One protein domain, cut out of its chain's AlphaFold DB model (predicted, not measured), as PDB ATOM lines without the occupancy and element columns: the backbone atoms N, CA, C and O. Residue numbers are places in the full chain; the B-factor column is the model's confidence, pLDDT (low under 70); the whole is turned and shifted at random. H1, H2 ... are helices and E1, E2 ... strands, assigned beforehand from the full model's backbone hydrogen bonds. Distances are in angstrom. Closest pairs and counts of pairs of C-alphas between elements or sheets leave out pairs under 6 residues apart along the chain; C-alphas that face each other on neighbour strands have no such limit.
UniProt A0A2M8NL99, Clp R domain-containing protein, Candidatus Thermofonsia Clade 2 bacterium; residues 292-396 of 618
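AT A GLANCE: This is residues 292 to 396 of the 618 residues of the protein "Clp R domain-containing protein" of Candidatus Thermofonsia Clade 2 bacterium (UniProt A0A2M8NL99). Look for a small closed barrel of five strands, E1, E5, E4, E3 and E6, in which the two long strands E3 and E6 bend sharply; short E2 is paired onto E3, outside the ring. Four short helices lie round this barrel, H1 and H2 outside its wall. The 105 printed residues hold four named helices and six named strands in the order E1 H1 E2 H2 E3 E4 H3 E5 H4 E6, a mixed class with a mixed sheet. The whole is compact, with a radius of gyration of the C-alphas of 13.0 A and spans of 37 by 33 by 21 A.

HOW THE PARTS SIT: Begin at E1, residues 293 to 298. On one side of it you find E5, residues 367 to 370, parallel at 40 degrees, with N 295 and O 368 2.9 A apart. E4, residues 348 to 352, is antiparallel to E5 at 165 degrees, with N 351 and O 367 at 2.8 A. E3, residues 331 to 343, forms a hairpin with E4, with N 340 and O 350 at 2.8 A; it bends by 103 degrees at residue 338. E6, residues 384 to 395, is antiparallel to E3, with N 334 and O 388 at 2.8 A. E6 bends by 92 degrees at residue 392 and closes the ring on the other side of E1, antiparallel, with N 296 and O 391 at 2.9 A. E2, residues 312 to 314, is parallel to E3, with N 314 and O 333 at 2.9 A. E2, H2 and E3 make a strand-helix-strand unit, two parallel neighbour strands with a helix between, its crossover right-handed; H2 is residues 320 to 324. H2 is on the barrel, outside it, at a height over the sheet of 6.5 A, over none of the strands; its closest C-alpha to E6 is that of Glu 324, 5.7 A from Thr 395. H1, residues 300 to 305, is on the barrel, outside it, over E6 at a height of 9.8 A, slantwise to the strands at 46 degrees on the local plane; the closest C-alphas of H1 and E6, Ala 303 and His 389, are 6.7 A apart. H3, residues 359 to 362, is only just on the barrel, with 5 pairs of C-alphas within 10 A. H4, residues 374 to 377, is only just not on it, with 4 such pairs. In H1 and H2 every O i to N i+4 pair is within hydrogen-bond range; H3 and H4 are too short for one, and their single O i to N i+3 pairs are out of range.

IN THESE COORDINATES: Find C-alpha 293 at (-12.567, 0.102, -54.022); E1 runs 14.9 A from there. E3 spans 22.7 A from C-alpha 331 at (-13.490, -8.904, -45.763), and E4 13.4 A. E6 spans 22.4 A and ends at C-alpha 395 at (-14.326, -2.415, -57.451).

THE WHOLE: The C-alphas farthest apart, of Ala 305 and Thr 358, are 39.1 A apart, yet those of Leu 292 and Arg 396 are 4.7 A apart. The printed part has no cut and no long link. Mean pLDDT of the printed part is 82.5; look for values under 70 at residues 307 to 310, 356 to 357, 374 to 378 and 381.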
ATOM      1  N   LEU A 292     -11.024   3.200 -56.339       93.69
ATOM      2  CA  LEU A 292     -10.382   1.911 -56.584       93.69
ATOM      3  C   LEU A 292     -11.217   0.775 -55.978       93.69
ATOM      4  O   LEU A 292     -11.414  -0.262 -56.607       93.69
ATOM      5  N   LEU A 293     -11.736   1.024 -54.775       94.69
ATOM      6  CA  LEU A 293     -12.567   0.102 -54.022       94.69
ATOM      7  C   LEU A 293     -13.666   0.863 -53.276       94.69
ATOM      8  O   LEU A 293     -13.434   1.950 -52.743       94.69
ATOM      9  N   THR A 294     -14.858   0.282 -53.217       95.75
ATOM     10  CA  THR A 294     -15.923   0.690 -52.298       95.75
ATOM     11  C   THR A 294     -16.166  -0.435 -51.306       95.75
ATOM     12  O   THR A 294     -16.345  -1.581 -51.724       95.75
ATOM     13  N   ILE A 295     -16.196  -0.111 -50.016       95.19
ATOM     14  CA  ILE A 295     -16.428  -1.068 -48.931       95.19
ATOM     15  C   ILE A 295     -17.554  -0.595 -48.016       95.19
ATOM     16  O   ILE A 295     -17.735   0.609 -47.823       95.19
ATOM     17  N   ASP A 296     -18.283  -1.538 -47.432       94.38
ATOM     18  CA  ASP A 296     -19.175  -1.279 -46.303       94.38
ATOM     19  C   ASP A 296     -18.396  -1.490 -45.002       94.38
ATOM     20  O   ASP A 296     -17.727  -2.511 -44.832       94.38
ATOM     21  N   PHE A 297     -18.431  -0.496 -44.115       92.44
ATOM     22  CA  PHE A 297     -17.709  -0.505 -42.846       92.44
ATOM     23  C   PHE A 297     -18.130  -1.689 -41.967       92.44
ATOM     24  O   PHE A 297     -19.320  -1.971 -41.834       92.44
ATOM     25  N   VAL A 298     -17.148  -2.343 -41.342       90.25
ATOM     26  CA  VAL A 298     -17.360  -3.434 -40.384       90.25
ATOM     27  C   VAL A 298     -16.683  -3.069 -39.057       90.25
ATOM     28  O   VAL A 298     -15.483  -2.775 -39.067       90.25
ATOM     29  N   PRO A 299     -17.411  -3.080 -37.921       87.75
ATOM     30  CA  PRO A 299     -16.825  -2.876 -36.597       87.75
ATOM     31  C   PRO A 299     -15.754  -3.922 -36.266       87.75
ATOM     32  O   PRO A 299     -15.840  -5.069 -36.699       87.75
ATOM     33  N   GLU A 300     -14.761  -3.540 -35.462       83.81
ATOM     34  CA  GLU A 300     -13.617  -4.403 -35.131       83.81
ATOM     35  C   GLU A 300     -14.044  -5.717 -34.455       83.81
ATOM     36  O   GLU A 300     -13.592  -6.781 -34.868       83.81
ATOM     37  N   ASP A 301     -15.024  -5.663 -33.549       83.06
ATOM     38  CA  ASP A 301     -15.577  -6.845 -32.872       83.06
ATOM     39  C   ASP A 301     -16.162  -7.884 -33.853       83.06
ATOM     40  O   ASP A 301     -16.033  -9.094 -33.650       83.06
ATOM     41  N   GLU A 302     -16.808  -7.430 -34.936       83.56
ATOM     42  CA  GLU A 302     -17.360  -8.316 -35.972       83.56
ATOM     43  C   GLU A 302     -16.250  -8.854 -36.886       83.56
ATOM     44  O   GLU A 302     -16.277 -10.023 -37.282       83.56
ATOM     45  N   ALA A 303     -15.256  -8.020 -37.207       80.94
ATOM     46  CA  ALA A 303     -14.118  -8.419 -38.027       80.94
ATOM     47  C   ALA A 303     -13.282  -9.516 -37.345       80.94
ATOM     48  O   ALA A 303     -12.919 -10.501 -37.994       80.94
ATOM     49  N   ASP A 304     -13.046  -9.398 -36.038       79.56
ATOM     50  CA  ASP A 304     -12.302 -10.388 -35.253       79.56
ATOM     51  C   ASP A 304     -13.042 -11.735 -35.167       79.56
ATOM     52  O   ASP A 304     -12.422 -12.805 -35.221       79.56
ATOM     53  N   ALA A 305     -14.378 -11.708 -35.121       78.31
ATOM     54  CA  ALA A 305     -15.211 -12.910 -35.132       78.31
ATOM     55  C   ALA A 305     -15.185 -13.663 -36.481       78.31
ATOM     56  O   ALA A 305     -15.396 -14.878 -36.512       78.31
ATOM     57  N   ALA A 306     -14.895 -12.977 -37.594       70.69
ATOM     58  CA  ALA A 306     -14.939 -13.530 -38.953       70.69
ATOM     59  C   ALA A 306     -13.709 -14.382 -39.357       70.69
ATOM     60  O   ALA A 306     -13.667 -14.893 -40.474       70.69
ATOM     61  N   GLN A 307     -12.752 -14.598 -38.442       62.75
ATOM     62  CA  GLN A 307     -11.459 -15.281 -38.624       62.75
ATOM     63  C   GLN A 307     -10.465 -14.565 -39.584       62.75
ATOM     64  O   GLN A 307     -10.717 -14.426 -40.781       62.75
ATOM     65  N   PRO A 308      -9.240 -14.226 -39.130       58.12
ATOM     66  CA  PRO A 308      -8.291 -13.393 -39.887       58.12
ATOM     67  C   PRO A 308      -7.673 -14.032 -41.148       58.12
ATOM     68  O   PRO A 308      -7.065 -13.327 -41.948       58.12
ATOM     69  N   ARG A 309      -7.815 -15.348 -41.381       54.62
ATOM     70  CA  ARG A 309      -7.192 -16.035 -42.540       54.62
ATOM     71  C   ARG A 309      -7.811 -15.685 -43.901       54.62
ATOM     72  O   ARG A 309      -7.169 -15.945 -44.912       54.62
ATOM     73  N   ALA A 310      -9.014 -15.112 -43.930       59.72
ATOM     74  CA  ALA A 310      -9.705 -14.706 -45.159       59.72
ATOM     75  C   ALA A 310      -9.656 -13.185 -45.418       59.72
ATOM     76  O   ALA A 310     -10.302 -12.702 -46.344       59.72
ATOM     77  N   THR A 311      -8.922 -12.425 -44.595       75.94
ATOM     78  CA  THR A 311      -8.871 -10.961 -44.705       75.94
ATOM     79  C   THR A 311      -7.773 -10.536 -45.671       75.94
ATOM     80  O   THR A 311      -6.597 -10.812 -45.435       75.94
ATOM     81  N   VAL A 312      -8.140  -9.836 -46.745       84.12
ATOM     82  CA  VAL A 312      -7.154  -9.242 -47.659       84.12
ATOM     83  C   VAL A 312      -6.690  -7.906 -47.087       84.12
ATOM     84  O   VAL A 312      -7.499  -7.014 -46.826       84.12
ATOM     85  N   GLU A 313      -5.384  -7.757 -46.880       87.62
ATOM     86  CA  GLU A 313      -4.804  -6.493 -46.428       87.62
ATOM     87  C   GLU A 313      -4.533  -5.566 -47.617       87.62
ATOM     88  O   GLU A 313      -3.918  -5.963 -48.606       87.62
ATOM     89  N   ILE A 314      -4.985  -4.318 -47.507       85.19
ATOM     90  CA  ILE A 314      -4.770  -3.271 -48.503       85.19
ATOM     91  C   ILE A 314      -4.031  -2.123 -47.823       85.19
ATOM     92  O   ILE A 314      -4.555  -1.470 -46.918       85.19
ATOM     93  N   ASP A 315      -2.811  -1.869 -48.280       84.62
ATOM     94  CA  ASP A 315      -1.954  -0.803 -47.780       84.62
ATOM     95  C   ASP A 315      -1.373   0.042 -48.929       84.62
ATOM     96  O   ASP A 315      -1.732  -0.100 -50.099       84.62
ATOM     97  N   LYS A 316      -0.444   0.941 -48.603       72.69
ATOM     98  CA  LYS A 316       0.225   1.819 -49.575       72.69
ATOM     99  C   LYS A 316       1.061   1.092 -50.643       72.69
ATOM    100  O   LYS A 316       1.441   1.723 -51.626       72.69
ATOM    101  N   HIS A 317       1.381  -0.185 -50.448       73.81
ATOM    102  CA  HIS A 317       2.148  -1.019 -51.375       73.81
ATOM    103  C   HIS A 317       1.252  -1.912 -52.244       73.81
ATOM    104  O   HIS A 317       1.765  -2.790 -52.941       73.81
ATOM    105  N   LEU A 318      -0.069  -1.688 -52.231       74.00
ATOM    106  CA  LEU A 318      -1.025  -2.485 -52.993       74.00
ATOM    107  C   LEU A 318      -0.658  -2.581 -54.480       74.00
ATOM    108  O   LEU A 318      -0.289  -1.598 -55.131       74.00
ATOM    109  N   GLN A 319      -0.850  -3.773 -55.043       75.81
ATOM    110  CA  GLN A 319      -0.916  -3.960 -56.489       75.81
ATOM    111  C   GLN A 319      -2.362  -3.741 -56.937       75.81
ATOM    112  O   GLN A 319      -3.271  -4.430 -56.476       75.81
ATOM    113  N   ARG A 320      -2.593  -2.784 -57.845       79.50
ATOM    114  CA  ARG A 320      -3.952  -2.424 -58.298       79.50
ATOM    115  C   ARG A 320      -4.698  -3.627 -58.873       79.50
ATOM    116  O   ARG A 320      -5.869  -3.812 -58.565       79.50
ATOM    117  N   SER A 321      -3.992  -4.479 -59.615       74.12
ATOM    118  CA  SER A 321      -4.514  -5.727 -60.181       74.12
ATOM    119  C   SER A 321      -5.085  -6.692 -59.135       74.12
ATOM    120  O   SER A 321      -6.041  -7.402 -59.433       74.12
ATOM    121  N   GLN A 322      -4.549  -6.709 -57.909       80.62
ATOM    122  CA  GLN A 322      -5.078  -7.545 -56.826       80.62
ATOM    123  C   GLN A 322      -6.437  -7.029 -56.341       80.62
ATOM    124  O   GLN A 322      -7.351  -7.819 -56.130       80.62
ATOM    125  N   VAL A 323      -6.587  -5.706 -56.216       84.00
ATOM    126  CA  VAL A 323      -7.825  -5.074 -55.728       84.00
ATOM    127  C   VAL A 323      -8.967  -5.211 -56.735       84.00
ATOM    128  O   VAL A 323     -10.122  -5.352 -56.350       84.00
ATOM    129  N   GLU A 324      -8.663  -5.204 -58.031       79.75
ATOM    130  CA  GLU A 324      -9.675  -5.331 -59.086       79.75
ATOM    131  C   GLU A 324     -10.324  -6.705 -59.205       79.75
ATOM    132  O   GLU A 324     -11.391  -6.815 -59.804       79.75
ATOM    133  N   ASN A 325      -9.671  -7.741 -58.686       82.62
ATOM    134  CA  ASN A 325     -10.181  -9.108 -58.725       82.62
ATOM    135  C   ASN A 325     -10.857  -9.499 -57.403       82.62
ATOM    136  O   ASN A 325     -11.173 -10.669 -57.202       82.62
ATOM    137  N   LEU A 326     -11.052  -8.541 -56.488       89.19
ATOM    138  CA  LEU A 326     -11.770  -8.787 -55.245       89.19
ATOM    139  C   LEU A 326     -13.259  -8.981 -55.517       89.19
ATOM    140  O   LEU A 326     -13.914  -8.131 -56.119       89.19
ATOM    141  N   GLU A 327     -13.790 -10.088 -55.016       88.31
ATOM    142  CA  GLU A 327     -15.207 -10.407 -55.111       88.31
ATOM    143  C   GLU A 327     -16.030  -9.666 -54.048       88.31
ATOM    144  O   GLU A 327     -15.543  -9.299 -52.973       88.31
ATOM    145  N   TYR A 328     -17.313  -9.478 -54.354       91.56
ATOM    146  CA  TYR A 328     -18.292  -8.917 -53.430       91.56
ATOM    147  C   TYR A 328     -18.330  -9.692 -52.104       91.56
ATOM    148  O   TYR A 328     -18.377 -10.921 -52.079       91.56
ATOM    149  N   GLY A 329     -18.369  -8.966 -50.988       88.88
ATOM    150  CA  GLY A 329     -18.527  -9.522 -49.647       88.88
ATOM    151  C   GLY A 329     -17.236  -9.986 -48.969       88.88
ATOM    152  O   GLY A 329     -17.283 -10.264 -47.768       88.88
ATOM    153  N   ILE A 330     -16.096 -10.021 -49.674       90.06
ATOM    154  CA  ILE A 330     -14.788 -10.330 -49.071       90.06
ATOM    155  C   ILE A 330     -14.458  -9.298 -47.988       90.06
ATOM    156  O   ILE A 330     -14.637  -8.095 -48.187       90.06
ATOM    157  N   LEU A 331     -13.964  -9.767 -46.840       91.06
ATOM    158  CA  LEU A 331     -13.490  -8.904 -45.763       91.06
ATOM    159  C   LEU A 331     -12.097  -8.363 -46.107       91.06
ATOM    160  O   LEU A 331     -11.176  -9.124 -46.408       91.06
ATOM    161  N   VAL A 332     -11.937  -7.045 -46.040       91.88
ATOM    162  CA  VAL A 332     -10.662  -6.365 -46.277       91.88
ATOM    163  C   VAL A 332     -10.262  -5.512 -45.086       91.88
ATOM    164  O   VAL A 332     -11.105  -4.947 -44.385       91.88
ATOM    165  N   LYS A 333      -8.950  -5.398 -44.885       91.75
ATOM    166  CA  LYS A 333      -8.337  -4.539 -43.874       91.75
ATOM    167  C   LYS A 333      -7.541  -3.437 -44.558       91.75
ATOM    168  O   LYS A 333      -6.520  -3.708 -45.184       91.75
ATOM    169  N   ILE A 334      -8.008  -2.201 -44.431       90.75
ATOM    170  CA  ILE A 334      -7.372  -1.004 -44.982       90.75
ATOM    171  C   ILE A 334      -6.401  -0.441 -43.946       90.75
ATOM    172  O   ILE A 334      -6.810  -0.176 -42.818       90.75
ATOM    173  N   LYS A 335      -5.133  -0.234 -44.318       90.31
ATOM    174  CA  LYS A 335      -4.096   0.303 -43.419       90.31
ATOM    175  C   LYS A 335      -3.358   1.487 -44.023       90.31
ATOM    176  O   LYS A 335      -2.994   1.459 -45.198       90.31
ATOM    177  N   ASN A 336      -3.016   2.464 -43.185       87.75
ATOM    178  CA  ASN A 336      -2.171   3.611 -43.538       87.75
ATOM    179  C   ASN A 336      -2.734   4.475 -44.681       87.75
ATOM    180  O   ASN A 336      -1.974   5.015 -45.487       87.75
ATOM    181  N   PHE A 337      -4.057   4.598 -44.755       90.06
ATOM    182  CA  PHE A 337      -4.720   5.527 -45.667       90.06
ATOM    183  C   PHE A 337      -5.063   6.823 -44.943       90.06
ATOM    184  O   PHE A 337      -5.195   6.857 -43.725       90.06
ATOM    185  N   VAL A 338      -5.228   7.904 -45.695       88.56
ATOM    186  CA  VAL A 338      -5.548   9.221 -45.151       88.56
ATOM    187  C   VAL A 338      -6.957   9.629 -45.553       88.56
ATOM    188  O   VAL A 338      -7.373   9.420 -46.693       88.56
ATOM    189  N   VAL A 339      -7.691  10.254 -44.634       84.94
ATOM    190  CA  VAL A 339      -9.024  10.799 -44.905       84.94
ATOM    191  C   VAL A 339      -8.926  11.978 -45.878       84.94
ATOM    192  O   VAL A 339      -8.506  13.082 -45.516       84.94
ATOM    193  N   GLU A 340      -9.353  11.765 -47.122       84.12
ATOM    194  CA  GLU A 340      -9.382  12.783 -48.174       84.12
ATOM    195  C   GLU A 340     -10.610  13.692 -48.045       84.12
ATOM    196  O   GLU A 340     -10.478  14.921 -48.099       84.12
ATOM    197  N   LYS A 341     -11.803  13.098 -47.897       81.50
ATOM    198  CA  LYS A 341     -13.092  13.807 -47.849       81.50
ATOM    199  C   LYS A 341     -14.086  13.092 -46.931       81.50
ATOM    200  O   LYS A 341     -14.176  11.869 -46.929       81.50
ATOM    201  N   LEU A 342     -14.866  13.883 -46.194       79.38
ATOM    202  CA  LEU A 342     -15.978  13.430 -45.357       79.38
ATOM    203  C   LEU A 342     -17.293  13.789 -46.051       79.38
ATOM    204  O   LEU A 342     -17.551  14.961 -46.324       79.38
ATOM    205  N   ILE A 343     -18.128  12.794 -46.340       79.00
ATOM    206  CA  ILE A 343     -19.426  12.967 -46.999       79.00
ATOM    207  C   ILE A 343     -20.512  12.733 -45.941       79.00
ATOM    208  O   ILE A 343     -21.094  11.652 -45.832       79.00
ATOM    209  N   ARG A 344     -20.745  13.764 -45.117       74.38
ATOM    210  CA  ARG A 344     -21.616  13.701 -43.928       74.38
ATOM    211  C   ARG A 344     -23.053  13.300 -44.250       74.38
ATOM    212  O   ARG A 344     -23.612  12.440 -43.584       74.38
ATOM    213  N   ASN A 345     -23.621  13.849 -45.321       71.00
ATOM    214  CA  ASN A 345     -24.996  13.565 -45.748       71.00
ATOM    215  C   ASN A 345     -25.247  12.101 -46.154       71.00
ATOM    216  O   ASN A 345     -26.396  11.671 -46.167       71.00
ATOM    217  N   LYS A 346     -24.200  11.341 -46.499       79.25
ATOM    218  CA  LYS A 346     -24.302   9.924 -46.887       79.25
ATOM    219  C   LYS A 346     -23.625   8.976 -45.902       79.25
ATOM    220  O   LYS A 346     -23.560   7.783 -46.186       79.25
ATOM    221  N   ASN A 347     -23.103   9.499 -44.790       83.88
ATOM    222  CA  ASN A 347     -22.306   8.740 -43.830       83.88
ATOM    223  C   ASN A 347     -21.177   7.943 -44.522       83.88
ATOM    224  O   ASN A 347     -21.063   6.721 -44.408       83.88
ATOM    225  N   GLN A 348     -20.418   8.651 -45.365       89.81
ATOM    226  CA  GLN A 348     -19.390   8.089 -46.239       89.81
ATOM    227  C   GLN A 348     -18.033   8.760 -46.004       89.81
ATOM    228  O   GLN A 348     -17.942   9.985 -45.873       89.81
ATOM    229  N   LEU A 349     -16.973   7.957 -46.020       89.81
ATOM    230  CA  LEU A 349     -15.588   8.392 -45.864       89.81
ATOM    231  C   LEU A 349     -14.820   8.104 -47.155       89.81
ATOM    232  O   LEU A 349     -14.813   6.972 -47.631       89.81
ATOM    233  N   MET A 350     -14.169   9.118 -47.724       91.44
ATOM    234  CA  MET A 350     -13.230   8.926 -48.827       91.44
ATOM    235  C   MET A 350     -11.812   8.887 -48.271       91.44
ATOM    236  O   MET A 350     -11.336   9.873 -47.702       91.44
ATOM    237  N   LEU A 351     -11.149   7.756 -48.459       91.75
ATOM    238  CA  LEU A 351      -9.754   7.525 -48.116       91.75
ATOM    239  C   LEU A 351      -8.878   7.642 -49.366       91.75
ATOM    240  O   LEU A 351      -9.326   7.312 -50.460       91.75
ATOM    241  N   ALA A 352      -7.627   8.064 -49.206       90.88
ATOM    242  CA  ALA A 352      -6.623   8.112 -50.271       90.88
ATOM    243  C   ALA A 352      -5.224   7.771 -49.730       90.88
ATOM    244  O   ALA A 352      -5.023   7.722 -48.516       90.88
ATOM    245  N   LEU A 353      -4.248   7.542 -50.618       85.00
ATOM    246  CA  LEU A 353      -2.886   7.142 -50.227       85.00
ATOM    247  C   LEU A 353      -2.194   8.129 -49.279       85.00
ATOM    248  O   LEU A 353      -1.369   7.722 -48.467       85.00
ATOM    249  N   GLY A 354      -2.471   9.428 -49.407       78.88
ATOM    250  CA  GLY A 354      -1.910  10.435 -48.509       78.88
ATOM    251  C   GLY A 354      -0.401  10.675 -48.655       78.88
ATOM    252  O   GLY A 354       0.204  11.302 -47.784       78.88
ATOM    253  N   THR A 355       0.225  10.194 -49.734       74.38
ATOM    254  CA  THR A 355       1.661  10.385 -49.992       74.38
ATOM    255  C   THR A 355       1.983  11.850 -50.293       74.38
ATOM    256  O   THR A 355       1.237  12.541 -50.984       74.38
ATOM    257  N   THR A 356       3.107  12.348 -49.777       63.91
ATOM    258  CA  THR A 356       3.451  13.781 -49.793       63.91
ATOM    259  C   THR A 356       4.231  14.244 -51.029       63.91
ATOM    260  O   THR A 356       4.645  15.401 -51.072       63.91
ATOM    261  N   ASN A 357       4.440  13.382 -52.033       67.56
ATOM    262  CA  ASN A 357       5.259  13.711 -53.207       67.56
ATOM    263  C   ASN A 357       4.595  14.774 -54.092       67.56
ATOM    264  O   ASN A 357       5.206  15.796 -54.406       67.56
ATOM    265  N   THR A 358       3.337  14.553 -54.479       76.25
ATOM    266  CA  THR A 358       2.517  15.520 -55.215       76.25
ATOM    267  C   THR A 358       1.077  15.506 -54.697       76.25
ATOM    268  O   THR A 358       0.620  14.551 -54.069       76.25
ATOM    269  N   GLU A 359       0.322  16.573 -54.970       78.69
ATOM    270  CA  GLU A 359      -1.106  16.636 -54.620       78.69
ATOM    271  C   GLU A 359      -1.917  15.548 -55.355       78.69
ATOM    272  O   GLU A 359      -2.895  15.029 -54.819       78.69
ATOM    273  N   SER A 360      -1.506  15.186 -56.574       81.62
ATOM    274  CA  SER A 360      -2.131  14.129 -57.372       81.62
ATOM    275  C   SER A 360      -1.921  12.747 -56.726       81.62
ATOM    276  O   SER A 360      -2.886  12.004 -56.546       81.62
ATOM    277  N   THR A 361      -0.697  12.431 -56.275       83.00
ATOM    278  CA  THR A 361      -0.395  11.154 -55.599       83.00
ATOM    279  C   THR A 361      -1.033  11.064 -54.218       83.00
ATOM    280  O   THR A 361      -1.453   9.983 -53.810       83.00
ATOM    281  N   TYR A 362      -1.171  12.196 -53.519       83.69
ATOM    282  CA  TYR A 362      -1.891  12.271 -52.245       83.69
ATOM    283  C   TYR A 362      -3.337  11.763 -52.376       83.69
ATOM    284  O   TYR A 362      -3.845  11.102 -51.471       83.69
ATOM    285  N   ARG A 363      -3.983  12.051 -53.514       84.25
ATOM    286  CA  ARG A 363      -5.381  11.703 -53.828       84.25
ATOM    287  C   ARG A 363      -5.540  10.383 -54.587       84.25
ATOM    288  O   ARG A 363      -6.657  10.023 -54.945       84.25
ATOM    289  N   ALA A 364      -4.453   9.679 -54.888       88.25
ATOM    290  CA  ALA A 364      -4.505   8.441 -55.656       88.25
ATOM    291  C   ALA A 364      -5.007   7.249 -54.816       88.25
ATOM    292  O   ALA A 364      -5.001   7.281 -53.582       88.25
ATOM    293  N   CYS A 365      -5.439   6.196 -55.516       88.56
ATOM    294  CA  CYS A 365      -5.999   4.944 -54.998       88.56
ATOM    295  C   CYS A 365      -7.141   5.163 -54.002       88.56
ATOM    296  O   CYS A 365      -7.136   4.619 -52.902       88.56
ATOM    297  N   ARG A 366      -8.121   5.982 -54.389       93.38
ATOM    298  CA  ARG A 366      -9.237   6.340 -53.508       93.38
ATOM    299  C   ARG A 366     -10.049   5.121 -53.075       93.38
ATOM    300  O   ARG A 366     -10.408   4.307 -53.924       93.38
ATOM    301  N   ILE A 367     -10.400   5.039 -51.797       93.62
ATOM    302  CA  ILE A 367     -11.278   4.002 -51.241       93.62
ATOM    303  C   ILE A 367     -12.487   4.682 -50.607       93.62
ATOM    304  O   ILE A 367     -12.340   5.540 -49.739       93.62
ATOM    305  N   LEU A 368     -13.685   4.302 -51.043       95.12
ATOM    306  CA  LEU A 368     -14.933   4.810 -50.483       95.12
ATOM    307  C   LEU A 368     -15.446   3.848 -49.412       95.12
ATOM    308  O   LEU A 368     -15.806   2.715 -49.720       95.12
ATOM    309  N   VAL A 369     -15.531   4.311 -48.172       93.88
ATOM    310  CA  VAL A 369     -16.122   3.565 -47.057       93.88
ATOM    311  C   VAL A 369     -17.549   4.057 -46.838       93.88
ATOM    312  O   VAL A 369     -17.789   5.256 -46.672       93.88
ATOM    313  N   ARG A 370     -18.508   3.136 -46.850       93.75
ATOM    314  CA  ARG A 370     -19.931   3.388 -46.610       93.75
ATOM    315  C   ARG A 370     -20.319   2.941 -45.208       93.75
ATOM    316  O   ARG A 370     -19.794   1.954 -44.708       93.75
ATOM    317  N   GLY A 371     -21.266   3.644 -44.591       84.31
ATOM    318  CA  GLY A 371     -21.828   3.228 -43.303       84.31
ATOM    319  C   GLY A 371     -20.890   3.429 -42.110       84.31
ATOM    320  O   GLY A 371     -21.216   2.984 -41.017       84.31
ATOM    321  N   ALA A 372     -19.760   4.116 -42.293       74.81
ATOM    322  CA  ALA A 372     -18.918   4.539 -41.182       74.81
ATOM    323  C   ALA A 372     -19.677   5.611 -40.392       74.81
ATOM    324  O   ALA A 372     -19.985   6.649 -40.967       74.81
ATOM    325  N   ASP A 373     -20.009   5.379 -39.120       70.06
ATOM    326  CA  ASP A 373     -20.661   6.386 -38.272       70.06
ATOM    327  C   ASP A 373     -19.728   7.581 -38.045       70.06
ATOM    328  O   ASP A 373     -18.888   7.579 -37.143       70.06
ATOM    329  N   LEU A 374     -19.858   8.611 -38.885       65.38
ATOM    330  CA  LEU A 374     -18.999   9.796 -38.875       65.38
ATOM    331  C   LEU A 374     -19.215  10.682 -37.640       65.38
ATOM    332  O   LEU A 374     -18.345  11.486 -37.311       65.38
ATOM    333  N   ASN A 375     -20.365  10.560 -36.971       57.28
ATOM    334  CA  ASN A 375     -20.701  11.386 -35.813       57.28
ATOM    335  C   ASN A 375     -20.136  10.792 -34.517       57.28
ATOM    336  O   ASN A 375     -19.717  11.550 -33.645       57.28
ATOM    337  N   ALA A 376     -20.082   9.462 -34.407       54.91
ATOM    338  CA  ALA A 376     -19.495   8.777 -33.255       54.91
ATOM    339  C   ALA A 376     -17.963   8.637 -33.341       54.91
ATOM    340  O   ALA A 376     -17.285   8.675 -32.316       54.91
ATOM    341  N   SER A 377     -17.408   8.494 -34.550       58.09
ATOM    342  CA  SER A 377     -15.987   8.166 -34.765       58.09
ATOM    343  C   SER A 377     -15.016   9.349 -34.657       58.09
ATOM    344  O   SER A 377     -13.819   9.141 -34.483       58.09
ATOM    345  N   GLY A 378     -15.495  10.596 -34.741       63.44
ATOM    346  CA  GLY A 378     -14.641  11.786 -34.611       63.44
ATOM    347  C   GLY A 378     -13.638  11.990 -35.756       63.44
ATOM    348  O   GLY A 378     -12.705  12.783 -35.604       63.44
ATOM    349  N   HIS A 379     -13.825  11.310 -36.895       72.62
ATOM    350  CA  HIS A 379     -12.875  11.378 -38.000       72.62
ATOM    351  C   HIS A 379     -12.745  12.790 -38.589       72.62
ATOM    352  O   HIS A 379     -13.733  13.497 -38.815       72.62
ATOM    353  N   HIS A 380     -11.515  13.188 -38.909       71.00
ATOM    354  CA  HIS A 380     -11.190  14.481 -39.498       71.00
ATOM    355  C   HIS A 380     -10.372  14.340 -40.784       71.00
ATOM    356  O   HIS A 380      -9.681  13.360 -41.039       71.00
ATOM    357  N   ARG A 381     -10.452  15.348 -41.656       69.44
ATOM    358  CA  ARG A 381      -9.679  15.357 -42.903       69.44
ATOM    359  C   ARG A 381      -8.182  15.351 -42.598       69.44
ATOM    360  O   ARG A 381      -7.736  16.045 -41.689       69.44
ATOM    361  N   ARG A 382      -7.412  14.651 -43.431       75.31
ATOM    362  CA  ARG A 382      -5.971  14.407 -43.274       75.31
ATOM    363  C   ARG A 382      -5.590  13.534 -42.075       75.31
ATOM    364  O   ARG A 382      -4.399  13.339 -41.851       75.31
ATOM    365  N   GLU A 383      -6.566  13.001 -41.346       80.75
ATOM    366  CA  GLU A 383      -6.329  11.950 -40.365       80.75
ATOM    367  C   GLU A 383      -5.787  10.711 -41.066       80.75
ATOM    368  O   GLU A 383      -6.285  10.316 -42.123       80.75
ATOM    369  N   MET A 384      -4.750  10.122 -40.483       84.75
ATOM    370  CA  MET A 384      -4.258   8.820 -40.896       84.75
ATOM    371  C   MET A 384      -5.097   7.753 -40.201       84.75
ATOM    372  O   MET A 384      -5.210   7.747 -38.980       84.75
ATOM    373  N   ILE A 385      -5.681   6.867 -40.996       85.31
ATOM    374  CA  ILE A 385      -6.381   5.683 -40.525       85.31
ATOM    375  C   ILE A 385      -5.354   4.559 -40.420       85.31
ATOM    376  O   ILE A 385      -4.894   4.026 -41.436       85.31
ATOM    377  N   ASP A 386      -4.999   4.212 -39.186       84.12
ATOM    378  CA  ASP A 386      -4.059   3.127 -38.895       84.12
ATOM    379  C   ASP A 386      -4.600   1.786 -39.403       84.12
ATOM    380  O   ASP A 386      -3.892   1.021 -40.064       84.12
ATOM    381  N   SER A 387      -5.881   1.519 -39.134       88.00
ATOM    382  CA  SER A 387      -6.576   0.307 -39.555       88.00
ATOM    383  C   SER A 387      -8.087   0.530 -39.623       88.00
ATOM    384  O   SER A 387      -8.668   1.120 -38.718       88.00
ATOM    385  N   LEU A 388      -8.729   0.011 -40.669       89.94
ATOM    386  CA  LEU A 388     -10.184  -0.030 -40.812       89.94
ATOM    387  C   LEU A 388     -10.609  -1.307 -41.540       89.94
ATOM    388  O   LEU A 388      -9.988  -1.690 -42.532       89.94
ATOM    389  N   HIS A 389     -11.677  -1.948 -41.069       91.19
ATOM    390  CA  HIS A 389     -12.233  -3.146 -41.693       91.19
ATOM    391  C   HIS A 389     -13.489  -2.813 -42.500       91.19
ATOM    392  O   HIS A 389     -14.280  -1.938 -42.139       91.19
ATOM    393  N   GLY A 390     -13.682  -3.530 -43.603       92.25
ATOM    394  CA  GLY A 390     -14.917  -3.447 -44.367       92.25
ATOM    395  C   GLY A 390     -15.106  -4.616 -45.320       92.25
ATOM    396  O   GLY A 390     -14.153  -5.317 -45.656       92.25
ATOM    397  N   ARG A 391     -16.345  -4.832 -45.756       93.25
ATOM    398  CA  ARG A 391     -16.680  -5.823 -46.787       93.25
ATOM    399  C   ARG A 391     -16.696  -5.164 -48.155       93.25
ATOM    400  O   ARG A 391     -17.233  -4.068 -48.304       93.25
ATOM    401  N   VAL A 392     -16.126  -5.827 -49.156       94.62
ATOM    402  CA  VAL A 392     -16.106  -5.334 -50.538       94.62
ATOM    403  C   VAL A 392     -17.532  -5.182 -51.058       94.62
ATOM    404  O   VAL A 392     -18.278  -6.154 -51.133       94.62
ATOM    405  N   TRP A 393     -17.893  -3.961 -51.444       94.81
ATOM    406  CA  TRP A 393     -19.153  -3.673 -52.125       94.81
ATOM    407  C   TRP A 393     -18.971  -3.693 -53.644       94.81
ATOM    408  O   TRP A 393     -19.745  -4.329 -54.348       94.81
ATOM    409  N   LYS A 394     -17.960  -2.990 -54.169       94.94
ATOM    410  CA  LYS A 394     -17.608  -3.035 -55.598       94.94
ATOM    411  C   LYS A 394     -16.215  -2.490 -55.869       94.94
ATOM    412  O   LYS A 394     -15.727  -1.628 -55.130       94.94
ATOM    413  N   THR A 395     -15.608  -2.931 -56.963       94.81
ATOM    414  CA  THR A 395     -14.326  -2.415 -57.451       94.81
ATOM    415  C   THR A 395     -14.518  -1.220 -58.397       94.81
ATOM    416  O   THR A 395     -15.627  -0.904 -58.857       94.81
ATOM    417  N   ARG A 396     -13.416  -0.539 -58.736       94.44
ATOM    418  CA  ARG A 396     -13.390   0.459 -59.820       94.44
ATOM    419  C   ARG A 396     -13.872  -0.129 -61.141       94.44
ATOM    420  O   ARG A 396     -14.632   0.530 -61.847       94.44
TER     421      ARG A 396